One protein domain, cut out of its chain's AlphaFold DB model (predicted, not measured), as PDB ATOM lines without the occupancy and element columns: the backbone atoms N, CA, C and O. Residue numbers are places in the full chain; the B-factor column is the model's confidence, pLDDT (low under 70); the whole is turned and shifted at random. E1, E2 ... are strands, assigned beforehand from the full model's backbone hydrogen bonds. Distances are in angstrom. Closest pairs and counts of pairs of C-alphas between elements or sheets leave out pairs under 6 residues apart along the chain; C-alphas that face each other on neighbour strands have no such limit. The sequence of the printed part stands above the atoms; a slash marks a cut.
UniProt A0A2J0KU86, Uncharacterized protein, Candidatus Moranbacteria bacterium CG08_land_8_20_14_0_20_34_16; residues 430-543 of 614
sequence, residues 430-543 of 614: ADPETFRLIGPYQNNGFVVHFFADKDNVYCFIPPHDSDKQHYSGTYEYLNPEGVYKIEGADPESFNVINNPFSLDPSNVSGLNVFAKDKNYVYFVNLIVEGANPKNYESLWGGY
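AT A GLANCE: This is residues 430 to 543 of the 614 residues of an uncharacterized protein of Candidatus Moranbacteria bacterium CG08_land_8_20_14_0_20_34_16 (UniProt A0A2J0KU86). With little regular structure, a strongly twisted four-stranded sheet, E1 to E4, forms one side, a small hairpin, E5 and E6, lies beyond it, and E7 farther out, among long loops. The 114 printed residues have seven named strands, E1 to E7 in chain order, holding 34 residues, and no named helix: all strand. The whole is compact, radius of gyration of the C-alphas 14.0 A, spanning 39 by 32 by 23 A.

HOW THE PARTS SIT: E1 (436 to 443), E2 (446 to 452), E3 (457 to 461) and E4 (482 to 486) make a meander, each strand the antiparallel neighbour of the one before: N 438 and O 450, 2.8 A; N 451 and O 458, 2.8 A; N 459 and O 484, 2.8 A. E5 (514 to 516) and E6 (521 to 523) form an antiparallel hairpin, N 522 and O 515 at 2.8 A. E7 (536 to 538) pairs with no named strand.

IN THESE COORDINATES: E1 spans 20.8 A from C-alpha 436 at (157.581, 178.077, 216.733); E2 spans 19.9 A. E7 ends at C-alpha 538, (166.127, 156.311, 210.567).

THE WHOLE: The printed part has no cut. The links E3 to E4, E4 to E5 and E6 to E7 are long. Residues 440 to 447, 462 to 480 and 499 to 511 have pLDDT under 70.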
ATOM      1  N   ALA A 430     165.994 182.371 223.205       90.81
ATOM      2  CA  ALA A 430     165.302 182.230 221.930       90.81
ATOM      3  C   ALA A 430     164.532 183.505 221.596       90.81
ATOM      4  O   ALA A 430     164.046 184.190 222.498       90.81
ATOM      5  N   ASP A 431     164.400 183.804 220.304       91.56
ATOM      6  CA  ASP A 431     163.609 184.947 219.841       91.56
ATOM      7  C   ASP A 431     162.104 184.624 219.965       91.56
ATOM      8  O   ASP A 431     161.596 183.780 219.220       91.56
ATOM      9  N   PRO A 432     161.369 185.291 220.876       89.75
ATOM     10  CA  PRO A 432     159.979 184.959 221.175       89.75
ATOM     11  C   PRO A 432     159.006 185.310 220.041       89.75
ATOM     12  O   PRO A 432     157.946 184.696 219.959       89.75
ATOM     13  N   GLU A 433     159.339 186.266 219.163       90.62
ATOM     14  CA  GLU A 433     158.463 186.687 218.057       90.62
ATOM     15  C   GLU A 433     158.432 185.645 216.936       90.62
ATOM     16  O   GLU A 433     157.440 185.506 216.219       90.62
ATOM     17  N   THR A 434     159.533 184.911 216.779       94.19
ATOM     18  CA  THR A 434     159.705 183.905 215.722       94.19
ATOM     19  C   THR A 434     159.707 182.471 216.246       94.19
ATOM     20  O   THR A 434     159.750 181.532 215.447       94.19
ATOM     21  N   PHE A 435     159.605 182.295 217.570       93.31
ATOM     22  CA  PHE A 435     159.566 180.997 218.228       93.31
ATOM     23  C   PHE A 435     158.351 180.174 217.791       93.31
ATOM     24  O   PHE A 435     157.196 180.580 217.930       93.31
ATOM     25  N   ARG A 436     158.605 178.975 217.272       92.88
ATOM     26  CA  ARG A 436     157.581 178.077 216.733       92.88
ATOM     27  C   ARG A 436     157.924 176.614 216.967       92.88
ATOM     28  O   ARG A 436     159.083 176.209 216.941       92.88
ATOM     29  N   LEU A 437     156.890 175.793 217.105       90.75
ATOM     30  CA  LEU A 437     157.017 174.336 217.127       90.75
ATOM     31  C   LEU A 437     157.264 173.812 215.702       90.75
ATOM     32  O   LEU A 437     156.528 174.151 214.778       90.75
ATOM     33  N   ILE A 438     158.287 172.974 215.527       87.94
ATOM     34  CA  ILE A 438     158.571 172.257 214.270       87.94
ATOM     35  C   ILE A 438     157.775 170.951 214.215       87.94
ATOM     36  O   ILE A 438     157.283 170.552 213.163       87.94
ATOM     37  N   GLY A 439     157.612 170.297 215.362       73.06
ATOM     38  CA  GLY A 439     156.756 169.130 215.501       73.06
ATOM     39  C   GLY A 439     157.108 168.310 216.742       73.06
ATOM     40  O   GLY A 439     158.282 168.249 217.123       73.06
ATOM     41  N   PRO A 440     156.116 167.687 217.396       67.06
ATOM     42  CA  PRO A 440     156.378 166.678 218.408       67.06
ATOM     43  C   PRO A 440     156.788 165.363 217.733       67.06
ATOM     44  O   PRO A 440     156.116 164.902 216.811       67.06
ATOM     45  N   TYR A 441     157.843 164.718 218.226       64.06
ATOM     46  CA  TYR A 441     158.041 163.291 217.987       64.06
ATOM     47  C   TYR A 441     157.401 162.524 219.140       64.06
ATOM     48  O   TYR A 441     157.921 162.534 220.257       64.06
ATOM     49  N   GLN A 442     156.250 161.901 218.888       57.03
ATOM     50  CA  GLN A 442     155.551 161.093 219.882       57.03
ATOM     51  C   GLN A 442     156.058 159.653 219.815       57.03
ATOM     52  O   GLN A 442     155.756 158.936 218.864       57.03
ATOM     53  N   ASN A 443     156.791 159.218 220.842       52.88
ATOM     54  CA  ASN A 443     157.000 157.800 221.102       52.88
ATOM     55  C   ASN A 443     156.377 157.450 222.452       52.88
ATOM     56  O   ASN A 443     157.002 157.572 223.503       52.88
ATOM     57  N   ASN A 444     155.106 157.059 222.398       49.31
ATOM     58  CA  ASN A 444     154.480 156.202 223.395       49.31
ATOM     59  C   ASN A 444     154.694 156.602 224.874       49.31
ATOM     60  O   ASN A 444     155.032 155.788 225.731       49.31
ATOM     61  N   GLY A 445     154.494 157.893 225.164       50.31
ATOM     62  CA  GLY A 445     154.623 158.483 226.500       50.31
ATOM     63  C   GLY A 445     155.849 159.379 226.697       50.31
ATOM     64  O   GLY A 445     155.868 160.131 227.669       50.31
ATOM     65  N   PHE A 446     156.813 159.356 225.772       58.19
ATOM     66  CA  PHE A 446     157.928 160.301 225.700       58.19
ATOM     67  C   PHE A 446     157.802 161.148 224.436       58.19
ATOM     68  O   PHE A 446     157.780 160.624 223.320       58.19
ATOM     69  N   VAL A 447     157.707 162.466 224.615       68.31
ATOM     70  CA  VAL A 447     157.566 163.413 223.508       68.31
ATOM     71  C   VAL A 447     158.757 164.359 223.506       68.31
ATOM     72  O   VAL A 447     158.890 165.192 224.397       68.31
ATOM     73  N   VAL A 448     159.638 164.222 222.512       76.88
ATOM     74  CA  VAL A 448     160.661 165.245 222.246       76.88
ATOM     75  C   VAL A 448     160.014 166.310 221.380       76.88
ATOM     76  O   VAL A 448     159.474 166.003 220.313       76.88
ATOM     77  N   HIS A 449     160.070 167.558 221.830       82.44
ATOM     78  CA  HIS A 449     159.599 168.688 221.038       82.44
ATOM     79  C   HIS A 449     160.781 169.392 220.390       82.44
ATOM     80  O   HIS A 449     161.765 169.695 221.062       82.44
ATOM     81  N   PHE A 450     160.663 169.684 219.097       89.06
ATOM     82  CA  PHE A 450     161.608 170.546 218.399       89.06
ATOM     83  C   PHE A 450     160.984 171.908 218.153       89.06
ATOM     84  O   PHE A 450     159.858 172.000 217.656       89.06
ATOM     85  N   PHE A 451     161.737 172.952 218.463       92.38
ATOM     86  CA  PHE A 451     161.354 174.339 218.264       92.38
ATOM     87  C   PHE A 451     162.376 175.038 217.383       92.38
ATOM     88  O   PHE A 451     163.536 174.641 217.347       92.38
ATOM     89  N   ALA A 452     161.953 176.086 216.700       94.75
ATOM     90  CA  ALA A 452     162.837 176.996 215.991       94.75
ATOM     91  C   ALA A 452     162.464 178.430 216.333       94.75
ATOM     92  O   ALA A 452     161.288 178.723 216.523       94.75
ATOM     93  N   ASP A 453     163.457 179.304 216.337       95.00
ATOM     94  CA  ASP A 453     163.268 180.726 216.090       95.00
ATOM     95  C   ASP A 453     163.895 181.087 214.727       95.00
ATOM     96  O   ASP A 453     164.196 180.197 213.924       95.00
ATOM     97  N   LYS A 454     164.036 182.376 214.408       95.12
ATOM     98  CA  LYS A 454     164.624 182.816 213.133       95.12
ATOM     99  C   LYS A 454     166.093 182.402 212.940       95.12
ATOM    100  O   LYS A 454     166.521 182.279 211.797       95.12
ATOM    101  N   ASP A 455     166.840 182.201 214.026       94.88
ATOM    102  CA  ASP A 455     168.293 182.002 214.022       94.88
ATOM    103  C   ASP A 455     168.702 180.590 214.478       94.88
ATOM    104  O   ASP A 455     169.776 180.108 214.119       94.88
ATOM    105  N   ASN A 456     167.869 179.915 215.275       95.81
ATOM    106  CA  ASN A 456     168.248 178.722 216.024       95.81
ATOM    107  C   ASN A 456     167.153 177.652 216.045       95.81
ATOM    108  O   ASN A 456     165.959 177.925 215.928       95.81
ATOM    109  N   VAL A 457     167.582 176.412 216.290       95.44
ATOM    110  CA  VAL A 457     166.711 175.268 216.577       95.44
ATOM    111  C   VAL A 457     166.998 174.761 217.985       95.44
ATOM    112  O   VAL A 457     168.146 174.750 218.430       95.44
ATOM    113  N   TYR A 458     165.959 174.304 218.676       92.44
ATOM    114  CA  TYR A 458     166.019 173.765 220.028       92.44
ATOM    115  C   TYR A 458     165.328 172.406 220.089       92.44
ATOM    116  O   TYR A 458     164.307 172.196 219.433       92.44
ATOM    117  N   CYS A 459     165.823 171.500 220.928       88.25
ATOM    118  CA  CYS A 459     165.069 170.329 221.359       88.25
ATOM    119  C   CYS A 459     164.730 170.429 222.844       88.25
ATOM    120  O   CYS A 459     165.555 170.838 223.661       88.25
ATOM    121  N   PHE A 460     163.532 169.997 223.203       83.81
ATOM    122  CA  PHE A 460     163.100 169.854 224.580       83.81
ATOM    123  C   PHE A 460     162.999 168.376 224.944       83.81
ATOM    124  O   PHE A 460     162.246 167.622 224.321       83.81
ATOM    125  N   ILE A 461     163.754 167.992 225.968       78.19
ATOM    126  CA  ILE A 461     163.730 166.668 226.578       78.19
ATOM    127  C   ILE A 461     162.885 166.785 227.852       78.19
ATOM    128  O   ILE A 461     163.333 167.410 228.821       78.19
ATOM    129  N   PRO A 462     161.654 166.240 227.867       68.69
ATOM    130  CA  PRO A 462     160.782 166.357 229.021       68.69
ATOM    131  C   PRO A 462     161.353 165.592 230.218       68.69
ATOM    132  O   PRO A 462     161.936 164.521 230.035       68.69
ATOM    133  N   PRO A 463     161.091 166.077 231.445       60.88
ATOM    134  CA  PRO A 463     161.331 165.294 232.643       60.88
ATOM    135  C   PRO A 463     160.723 163.891 232.612       60.88
ATOM    136  O   PRO A 463     159.557 163.734 232.226       60.88
ATOM    137  N   HIS A 464     161.497 162.883 233.010       58.25
ATOM    138  CA  HIS A 464     161.034 161.504 233.088       58.25
ATOM    139  C   HIS A 464     160.303 161.299 234.415       58.25
ATOM    140  O   HIS A 464     160.888 161.402 235.490       58.25
ATOM    141  N   ASP A 465     159.021 160.945 234.349       49.19
ATOM    142  CA  ASP A 465     158.243 160.630 235.543       49.19
ATOM    143  C   ASP A 465     158.806 159.352 236.190       49.19
ATOM    144  O   ASP A 465     158.799 158.280 235.575       49.19
ATOM    145  N   SER A 466     159.369 159.456 237.399       41.25
ATOM    146  CA  SER A 466     160.103 158.362 238.066       41.25
ATOM    147  C   SER A 466     159.255 157.109 238.315       41.25
ATOM    148  O   SER A 466     159.797 156.038 238.601       41.25
ATOM    149  N   ASP A 467     157.934 157.245 238.199       38.53
ATOM    150  CA  ASP A 467     156.945 156.208 238.477       38.53
ATOM    151  C   ASP A 467     156.680 155.295 237.264       38.53
ATOM    152  O   ASP A 467     156.158 154.191 237.421       38.53
ATOM    153  N   LYS A 468     157.127 155.668 236.052       44.81
ATOM    154  CA  LYS A 468     157.116 154.788 234.859       44.81
ATOM    155  C   LYS A 468     158.404 153.964 234.759       44.81
ATOM    156  O   LYS A 468     159.088 153.928 233.740       44.81
ATOM    157  N   GLN A 469     158.739 153.306 235.861       35.12
ATOM    158  CA  GLN A 469     160.034 152.695 236.169       35.12
ATOM    159  C   GLN A 469     160.330 151.371 235.423       35.12
ATOM    160  O   GLN A 469     160.975 150.484 235.971       35.12
ATOM    161  N   HIS A 470     159.829 151.174 234.200       37.00
ATOM    162  CA  HIS A 470     159.975 149.907 233.457       37.00
ATOM    163  C   HIS A 470     160.849 149.998 232.200       37.00
ATOM    164  O   HIS A 470     160.927 149.039 231.435       37.00
ATOM    165  N   TYR A 471     161.560 151.107 231.996       43.59
ATOM    166  CA  TYR A 471     162.421 151.275 230.824       43.59
ATOM    167  C   TYR A 471     163.883 151.101 231.212       43.59
ATOM    168  O   TYR A 471     164.573 152.021 231.645       43.59
ATOM    169  N   SER A 472     164.332 149.853 231.102       35.69
ATOM    170  CA  SER A 472     165.686 149.420 231.414       35.69
ATOM    171  C   SER A 472     166.733 150.186 230.591       35.69
ATOM    172  O   SER A 472     166.773 150.085 229.367       35.69
ATOM    173  N   GLY A 473     167.623 150.903 231.273       39.62
ATOM    174  CA  GLY A 473     169.060 150.888 230.972       39.62
ATOM    175  C   GLY A 473     169.597 151.581 229.714       39.62
ATOM    176  O   GLY A 473     170.760 151.366 229.405       39.62
ATOM    177  N   THR A 474     168.838 152.412 228.992       42.75
ATOM    178  CA  THR A 474     169.340 153.064 227.752       42.75
ATOM    179  C   THR A 474     169.636 154.567 227.871       42.75
ATOM    180  O   THR A 474     170.053 155.188 226.884       42.75
ATOM    181  N   TYR A 475     169.474 155.143 229.069       47.53
ATOM    182  CA  TYR A 475     169.502 156.593 229.328       47.53
ATOM    183  C   TYR A 475     170.845 157.162 229.809       47.53
ATOM    184  O   TYR A 475     170.933 158.364 230.029       47.53
ATOM    185  N   GLU A 476     171.904 156.359 229.930       42.62
ATOM    186  CA  GLU A 476     173.200 156.823 230.466       42.62
ATOM    187  C   GLU A 476     173.891 157.942 229.649       42.62
ATOM    188  O   GLU A 476     174.888 158.491 230.108       42.62
ATOM    189  N   TYR A 477     173.392 158.310 228.460       45.19
ATOM    190  CA  TYR A 477     174.156 159.120 227.493       45.19
ATOM    191  C   TYR A 477     173.382 160.235 226.778       45.19
ATOM    192  O   TYR A 477     173.906 160.806 225.821       45.19
ATOM    193  N   LEU A 478     172.150 160.544 227.187       51.19
ATOM    194  CA  LEU A 478     171.426 161.709 226.668       51.19
ATOM    195  C   LEU A 478     171.412 162.816 227.716       51.19
ATOM    196  O   LEU A 478     171.408 162.533 228.914       51.19
ATOM    197  N   ASN A 479     171.467 164.062 227.240       52.75
ATOM    198  CA  ASN A 479     171.503 165.253 228.080       52.75
ATOM    199  C   ASN A 479     170.436 165.197 229.190       52.75
ATOM    200  O   ASN A 479     169.367 164.617 228.966       52.75
ATOM    201  N   PRO A 480     170.689 165.822 230.358       60.16
ATOM    202  CA  PRO A 480     169.683 165.913 231.410       60.16
ATOM    203  C   PRO A 480     168.381 166.537 230.884       60.16
ATOM    204  O   PRO A 480     168.326 167.130 229.812       60.16
ATOM    205  N   GLU A 481     167.296 166.400 231.623       72.62
ATOM    206  CA  GLU A 481     166.009 167.014 231.285       72.62
ATOM    207  C   GLU A 481     166.188 168.522 231.019       72.62
ATOM    208  O   GLU A 481     166.944 169.185 231.733       72.62
ATOM    209  N   GLY A 482     165.554 169.078 229.981       78.69
ATOM    210  CA  GLY A 482     165.797 170.479 229.624       78.69
ATOM    211  C   GLY A 482     165.537 170.864 228.174       78.69
ATOM    212  O   GLY A 482     165.131 170.049 227.345       78.69
ATOM    213  N   VAL A 483     165.801 172.137 227.874       84.69
ATOM    214  CA  VAL A 483     165.839 172.685 226.511       84.69
ATOM    215  C   VAL A 483     167.297 172.819 226.082       84.69
ATOM    216  O   VAL A 483     168.103 173.406 226.799       84.69
ATOM    217  N   TYR A 484     167.619 172.311 224.897       86.62
ATOM    218  CA  TYR A 484     168.955 172.359 224.313       86.62
ATOM    219  C   TYR A 484     168.907 173.020 222.952       86.62
ATOM    220  O   TYR A 484     168.130 172.606 222.095       86.62
ATOM    221  N   LYS A 485     169.780 174.001 222.734       91.25
ATOM    222  CA  LYS A 485     170.071 174.508 221.396       91.25
ATOM    223  C   LYS A 485     170.761 173.415 220.572       91.25
ATOM    224  O   LYS A 485     171.639 172.712 221.073       91.25
ATOM    225  N   ILE A 486     170.351 173.267 219.317       92.88
ATOM    226  CA  ILE A 486     170.958 172.356 218.347       92.88
ATOM    227  C   ILE A 486     171.959 173.162 217.525       92.88
ATOM    228  O   ILE A 486     171.589 173.936 216.642       92.88
ATOM    229  N   GLU A 487     173.238 173.014 217.851       91.62
ATOM    230  CA  GLU A 487     174.293 173.809 217.230       91.62
ATOM    231  C   GLU A 487     174.398 173.547 215.721       91.62
ATOM    232  O   GLU A 487     174.420 172.405 215.259       91.62
ATOM    233  N   GLY A 488     174.468 174.635 214.948       91.19
ATOM    234  CA  GLY A 488     174.593 174.599 213.488       91.19
ATOM    235  C   GLY A 488     173.326 174.209 212.719       91.19
ATOM    236  O   GLY A 488     173.403 174.094 211.497       91.19
ATOM    237  N   ALA A 489     172.194 174.006 213.401       96.19
ATOM    238  CA  ALA A 489     170.921 173.693 212.761       96.19
ATOM    239  C   ALA A 489     170.327 174.887 212.012       96.19
ATOM    240  O   ALA A 489     170.279 175.997 212.531       96.19
ATOM    241  N   ASP A 490     169.850 174.627 210.798       97.19
ATOM    242  CA  ASP A 490     169.193 175.588 209.920       97.19
ATOM    243  C   ASP A 490     167.676 175.603 210.175       97.19
ATOM    244  O   ASP A 490     166.984 174.663 209.768       97.19
ATOM    245  N   PRO A 491     167.118 176.660 210.796       96.19
ATOM    246  CA  PRO A 491     165.718 176.666 211.217       96.19
ATOM    247  C   PRO A 491     164.719 176.509 210.068       96.19
ATOM    248  O   PRO A 491     163.634 175.955 210.262       96.19
ATOM    249  N   GLU A 492     165.066 176.989 208.872       95.31
ATOM    250  CA  GLU A 492     164.193 176.955 207.695       95.31
ATOM    251  C   GLU A 492     164.034 175.551 207.105       95.31
ATOM    252  O   GLU A 492     162.941 175.196 206.664       95.31
ATOM    253  N   SER A 493     165.104 174.751 207.087       96.12
ATOM    254  CA  SER A 493     165.089 173.407 206.499       96.12
ATOM    255  C   SER A 493     165.014 172.272 207.518       96.12
ATOM    256  O   SER A 493     164.920 171.113 207.111       96.12
ATOM    257  N   PHE A 494     165.022 172.577 208.819       95.69
ATOM    258  CA  PHE A 494     164.968 171.570 209.872       95.69
ATOM    259  C   PHE A 494     163.634 170.814 209.895       95.69
ATOM    260  O   PHE A 494     162.553 171.397 210.002       95.69
ATOM    261  N   ASN A 495     163.713 169.486 209.875       92.12
ATOM    262  CA  ASN A 495     162.577 168.591 209.990       92.12
ATOM    263  C   ASN A 495     162.935 167.333 210.792       92.12
ATOM    264  O   ASN A 495     164.033 166.781 210.693       92.12
ATOM    265  N   VAL A 496     161.965 166.817 211.543       89.06
ATOM    266  CA  VAL A 496     162.092 165.518 212.217       89.06
ATOM    267  C   VAL A 496     162.075 164.403 211.167       89.06
ATOM    268  O   VAL A 496     161.340 164.480 210.177       89.06
ATOM    269  N   ILE A 497     162.909 163.377 211.345       86.81
ATOM    270  CA  ILE A 497     162.891 162.174 210.510       86.81
ATOM    271  C   ILE A 497     161.890 161.206 211.138       86.81
ATOM    272  O   ILE A 497     162.125 160.668 212.218       86.81
ATOM    273  N   ASN A 498     160.767 160.984 210.456       72.12
ATOM    274  CA  ASN A 498     159.773 160.012 210.902       72.12
ATOM    275  C   ASN A 498     160.371 158.603 210.878       72.12
ATOM    276  O   ASN A 498     160.912 158.173 209.859       72.12
ATOM    277  N   ASN A 499     160.222 157.879 211.985       67.44
ATOM    278  CA  ASN A 499     160.583 156.475 212.066       67.44
ATOM    279  C   ASN A 499     159.305 155.633 211.891       67.44
ATOM    280  O   ASN A 499     158.452 155.653 212.773       67.44
ATOM    281  N   PRO A 500     159.126 154.896 210.781       56.66
ATOM    282  CA  PRO A 500     157.904 154.121 210.545       56.66
ATOM    283  C   PRO A 500     157.683 153.006 211.579       56.66
ATOM    284  O   PRO A 500     156.573 152.495 211.702       56.66
ATOM    285  N   PHE A 501     158.718 152.645 212.340       54.81
ATOM    286  CA  PHE A 501     158.656 151.611 213.364       54.81
ATOM    287  C   PHE A 501     158.181 152.152 214.728       54.81
ATOM    288  O   PHE A 501     157.805 151.367 215.591       54.81
ATOM    289  N   SER A 502     158.096 153.478 214.923       51.53
ATOM    290  CA  SER A 502     157.703 154.129 216.190       51.53
ATOM    291  C   SER A 502     156.207 154.058 216.534       51.53
ATOM    292  O   SER A 502     155.748 154.767 217.428       51.53
ATOM    293  N   LEU A 503     155.431 153.260 215.797       47.22
ATOM    294  CA  LEU A 503     153.978 153.155 215.937       47.22
ATOM    295  C   LEU A 503     153.528 151.941 216.754       47.22
ATOM    296  O   LEU A 503     152.325 151.791 216.952       47.22
ATOM    297  N   ASP A 504     154.448 151.088 217.221       50.41
ATOM    298  CA  ASP A 504     154.108 149.978 218.115       50.41
ATOM    299  C   ASP A 504     154.126 150.429 219.590       50.41
ATOM    300  O   ASP A 504     155.203 150.652 220.153       50.41
ATOM    301  N   PRO A 505     152.955 150.516 220.256       46.19
ATOM    302  CA  PRO A 505     152.847 150.941 221.645       46.19
ATOM    303  C   PRO A 505     153.422 149.946 222.666       46.19
ATOM    304  O   PRO A 505     153.369 150.197 223.871       46.19
ATOM    305  N   SER A 506     153.903 148.783 222.235       48.06
ATOM    306  CA  SER A 506     154.471 147.767 223.125       48.06
ATOM    307  C   SER A 506     155.994 147.865 223.270       48.06
ATOM    308  O   SER A 506     156.554 147.277 224.195       48.06
ATOM    309  N   ASN A 507     156.661 148.668 222.433       51.69
ATOM    310  CA  ASN A 507     158.115 148.668 222.321       51.69
ATOM    311  C   ASN A 507     158.731 149.999 222.744       51.69
ATOM    312  O   ASN A 507     158.667 151.001 222.036       51.69
ATOM    313  N   VAL A 508     159.344 150.011 223.926       50.06
ATOM    314  CA  VAL A 508     159.593 151.261 224.655       50.06
ATOM    315  C   VAL A 508     161.074 151.558 224.904       50.06
ATOM    316  O   VAL A 508     161.471 152.073 225.949       50.06
ATOM    317  N   SER A 509     161.938 151.253 223.944       48.56
ATOM    318  CA  SER A 509     163.368 151.528 224.105       48.56
ATOM    319  C   SER A 509     163.754 152.917 223.571       48.56
ATOM    320  O   SER A 509     164.304 153.073 222.484       48.56
ATOM    321  N   GLY A 510     163.506 153.939 224.395       55.44
ATOM    322  CA  GLY A 510     164.305 155.172 224.459       55.44
ATOM    323  C   GLY A 510     164.019 156.302 223.455       55.44
ATOM    324  O   GLY A 510     163.324 156.156 222.449       55.44
ATOM    325  N   LEU A 511     164.607 157.465 223.765       59.72
ATOM    326  CA  LEU A 511     164.620 158.712 222.982       59.72
ATOM    327  C   LEU A 511     165.468 158.567 221.701       59.72
ATOM    328  O   LEU A 511     166.480 159.240 221.523       59.72
ATOM    329  N   ASN A 512     165.085 157.657 220.808       72.62
ATOM    330  CA  ASN A 512     165.781 157.430 219.545       72.62
ATOM    331  C   ASN A 512     165.217 158.333 218.441       72.62
ATOM    332  O   ASN A 512     164.593 157.860 217.491       72.62
ATOM    333  N   VAL A 513     165.386 159.647 218.613       80.25
ATOM    334  CA  VAL A 513     164.801 160.656 217.723       80.25
ATOM    335  C   VAL A 513     165.865 161.224 216.800       80.25
ATOM    336  O   VAL A 513     166.841 161.819 217.260       80.25
ATOM    337  N   PHE A 514     165.650 161.067 215.496       87.31
ATOM    338  CA  PHE A 514     166.479 161.689 214.476       87.31
ATOM    339  C   PHE A 514     165.764 162.877 213.836       87.31
ATOM    340  O   PHE A 514     164.550 162.869 213.630       87.31
ATOM    341  N   ALA A 515     166.537 163.890 213.480       91.62
ATOM    342  CA  ALA A 515     166.102 165.041 212.707       91.62
ATOM    343  C   ALA A 515     167.158 165.366 211.648       91.62
ATOM    344  O   ALA A 515     168.249 164.797 211.646       91.62
ATOM    345  N   LYS A 516     166.837 166.248 210.712       94.50
ATOM    346  CA  LYS A 516     167.786 166.723 209.707       94.50
ATOM    347  C   LYS A 516     167.432 168.115 209.239       94.50
ATOM    348  O   LYS A 516     166.290 168.535 209.369       94.50
ATOM    349  N   ASP A 517     168.402 168.767 208.630       96.75
ATOM    350  CA  ASP A 517     168.202 169.961 207.827       96.75
ATOM    351  C   ASP A 517     168.934 169.812 206.479       96.75
ATOM    352  O   ASP A 517     169.299 168.703 206.070       96.75
ATOM    353  N   LYS A 518     169.135 170.910 205.745       96.38
ATOM    354  CA  LYS A 518     169.856 170.888 204.460       96.38
ATOM    355  C   LYS A 518     171.343 170.513 204.568       96.38
ATOM    356  O   LYS A 518     171.928 170.130 203.555       96.38
ATOM    357  N   ASN A 519     171.948 170.627 205.749       95.88
ATOM    358  CA  ASN A 519     173.379 170.474 205.999       95.88
ATOM    359  C   ASN A 519     173.714 169.186 206.764       95.88
ATOM    360  O   ASN A 519     174.677 168.503 206.413       95.88
ATOM    361  N   TYR A 520     172.930 168.846 207.787       96.88
ATOM    362  CA  TYR A 520     173.273 167.832 208.779       96.88
ATOM    363  C   TYR A 520     172.100 166.916 209.129       96.88
ATOM    364  O   TYR A 520     170.923 167.234 208.953       96.88
ATOM    365  N   VAL A 521     172.458 165.756 209.673       95.56
ATOM    366  CA  VAL A 521     171.550 164.868 210.401       95.56
ATOM    367  C   VAL A 521     171.844 165.018 211.886       95.56
ATOM    368  O   VAL A 521     173.003 165.129 212.282       95.56
ATOM    369  N   TYR A 522     170.798 164.980 212.698       92.38
ATOM    370  CA  TYR A 522     170.852 165.125 214.141       92.38
ATOM    371  C   TYR A 522     170.269 163.894 214.820       92.38
ATOM    372  O   TYR A 522     169.218 163.394 214.420       92.38
ATOM    373  N   PHE A 523     170.925 163.440 215.879       87.94
ATOM    374  CA  PHE A 523     170.358 162.561 216.886       87.94
ATOM    375  C   PHE A 523     170.052 163.404 218.126       87.94
ATOM    376  O   PHE A 523     170.969 163.855 218.815       87.94
ATOM    377  N   VAL A 524     168.768 163.650 218.396       85.38
ATOM    378  CA  VAL A 524     168.304 164.631 219.393       85.38
ATOM    379  C   VAL A 524     168.920 166.014 219.117       85.38
ATOM    380  O   VAL A 524     168.494 166.674 218.173       85.38
ATOM    381  N   ASN A 525     169.932 166.445 219.875       87.25
ATOM    382  CA  ASN A 525     170.649 167.714 219.692       87.25
ATOM    383  C   ASN A 525     172.067 167.551 219.118       87.25
ATOM    384  O   ASN A 525     172.783 168.540 218.982       87.25
ATOM    385  N   LEU A 526     172.511 166.321 218.850       89.44
ATOM    386  CA  LEU A 526     173.881 166.020 218.441       89.44
ATOM    387  C   LEU A 526     173.959 165.783 216.937       89.44
ATOM    388  O   LEU A 526     173.153 165.034 216.391       89.44
ATOM    389  N   ILE A 527     174.956 166.368 216.275       92.81
ATOM    390  CA  ILE A 527     175.234 166.099 214.859       92.81
ATOM    391  C   ILE A 527     175.682 164.640 214.700       92.81
ATOM    392  O   ILE A 527     176.570 164.172 215.411       92.81
ATOM    393  N   VAL A 528     175.090 163.932 213.740       93.12
ATOM    394  CA  VAL A 528     175.553 162.615 213.289       93.12
ATOM    395  C   VAL A 528     176.718 162.836 212.326       93.12
ATOM    396  O   VAL A 528     176.532 163.228 211.171       93.12
ATOM    397  N   GLU A 529     177.942 162.644 212.810       88.88
ATOM    398  CA  GLU A 529     179.144 163.020 212.065       88.88
ATOM    399  C   GLU A 529     179.273 162.255 210.737       88.88
ATOM    400  O   GLU A 529     179.260 161.025 210.686       88.88
ATOM    401  N   GLY A 530     179.438 163.001 209.640       89.75
ATOM    402  CA  GLY A 530     179.662 162.442 208.303       89.75
ATOM    403  C   GLY A 530     178.419 161.883 207.603       89.75
ATOM    404  O   GLY A 530     178.560 161.369 206.488       89.75
ATOM    405  N   ALA A 531     177.239 162.000 208.222       95.00
ATOM    406  CA  ALA A 531     175.964 161.621 207.630       95.00
ATOM    407  C   ALA A 531     175.477 162.641 206.591       95.00
ATOM    408  O   ALA A 531     175.515 163.851 206.811       95.00
ATOM    409  N   ASN A 532     174.973 162.147 205.460       94.88
ATOM    410  CA  ASN A 532     174.345 162.960 204.424       94.88
ATOM    411  C   ASN A 532     172.821 163.042 204.634       94.88
ATOM    412  O   ASN A 532     172.129 162.034 204.444       94.88
ATOM    413  N   PRO A 533     172.254 164.229 204.918       95.25
ATOM    414  CA  PRO A 533     170.824 164.375 205.206       95.25
ATOM    415  C   PRO A 533     169.899 164.002 204.042       95.25
ATOM    416  O   PRO A 533     168.730 163.655 204.252       95.25
ATOM    417  N   LYS A 534     170.398 164.027 202.801       93.75
ATOM    418  CA  LYS A 534     169.587 163.732 201.616       93.75
ATOM    419  C   LYS A 534     169.116 162.277 201.575       93.75
ATOM    420  O   LYS A 534     167.970 162.031 201.210       93.75
ATOM    421  N   ASN A 535     169.981 161.344 201.976       91.25
ATOM    422  CA  ASN A 535     169.753 159.900 201.856       91.25
ATOM    423  C   ASN A 535     169.719 159.188 203.219       91.25
ATOM    424  O   ASN A 535     169.820 157.963 203.259       91.25
ATOM    425  N   TYR A 536     169.629 159.938 204.321       94.25
ATOM    426  CA  TYR A 536     169.578 159.356 205.657       94.25
ATOM    427  C   TYR A 536     168.192 158.789 205.967       94.25
ATOM    428  O   TYR A 536     167.176 159.480 205.831       94.25
ATOM    429  N   GLU A 537     168.180 157.552 206.438       91.19
ATOM    430  CA  GLU A 537     167.017 156.802 206.884       91.19
ATOM    431  C   GLU A 537     167.184 156.453 208.366       91.19
ATOM    432  O   GLU A 537     168.206 155.896 208.773       91.19
ATOM    433  N   SER A 538     166.181 156.783 209.183       87.44
ATOM    434  CA  SER A 538     166.127 156.311 210.567       87.44
ATOM    435  C   SER A 538     165.684 154.855 210.577       87.44
ATOM    436  O   SER A 538     164.635 154.522 210.029       87.44
ATOM    437  N   LEU A 539     166.445 154.011 211.263       85.56
ATOM    438  CA  LEU A 539     166.106 152.618 211.514       85.56
ATOM    439  C   LEU A 539     165.645 152.445 212.966       85.56
ATOM    440  O   LEU A 539     165.588 153.391 213.760       85.56
ATOM    441  N   TRP A 540     165.256 151.224 213.311       78.50
ATOM    442  CA  TRP A 540     164.849 150.878 214.666       78.50
ATOM    443  C   TRP A 540     166.023 150.908 215.659       78.50
ATOM    444  O   TRP A 540     167.189 150.883 215.269       78.50
ATOM    445  N   GLY A 541     165.724 150.985 216.959       76.75
ATOM    446  CA  GLY A 541     166.722 150.811 218.020       76.75
ATOM    447  C   GLY A 541     167.802 151.896 218.104       76.75
ATOM    448  O   GLY A 541     168.833 151.659 218.721       76.75
ATOM    449  N   GLY A 542     167.595 153.065 217.490       82.56
ATOM    450  CA  GLY A 542     168.591 154.142 217.457       82.56
ATOM    451  C   GLY A 542     169.630 153.996 216.349       82.56
ATOM    452  O   GLY A 542     170.594 154.759 216.328       82.56
ATOM    453  N   TYR A 543     169.443 153.058 215.421       88.94
ATOM    454  CA  TYR A 543     170.266 152.970 214.221       88.94
ATOM    455  C   TYR A 543     169.765 153.909 213.125       88.94
ATOM    456  O   TYR A 543     168.592 154.275 213.065       88.94
TER     457      TYR A 543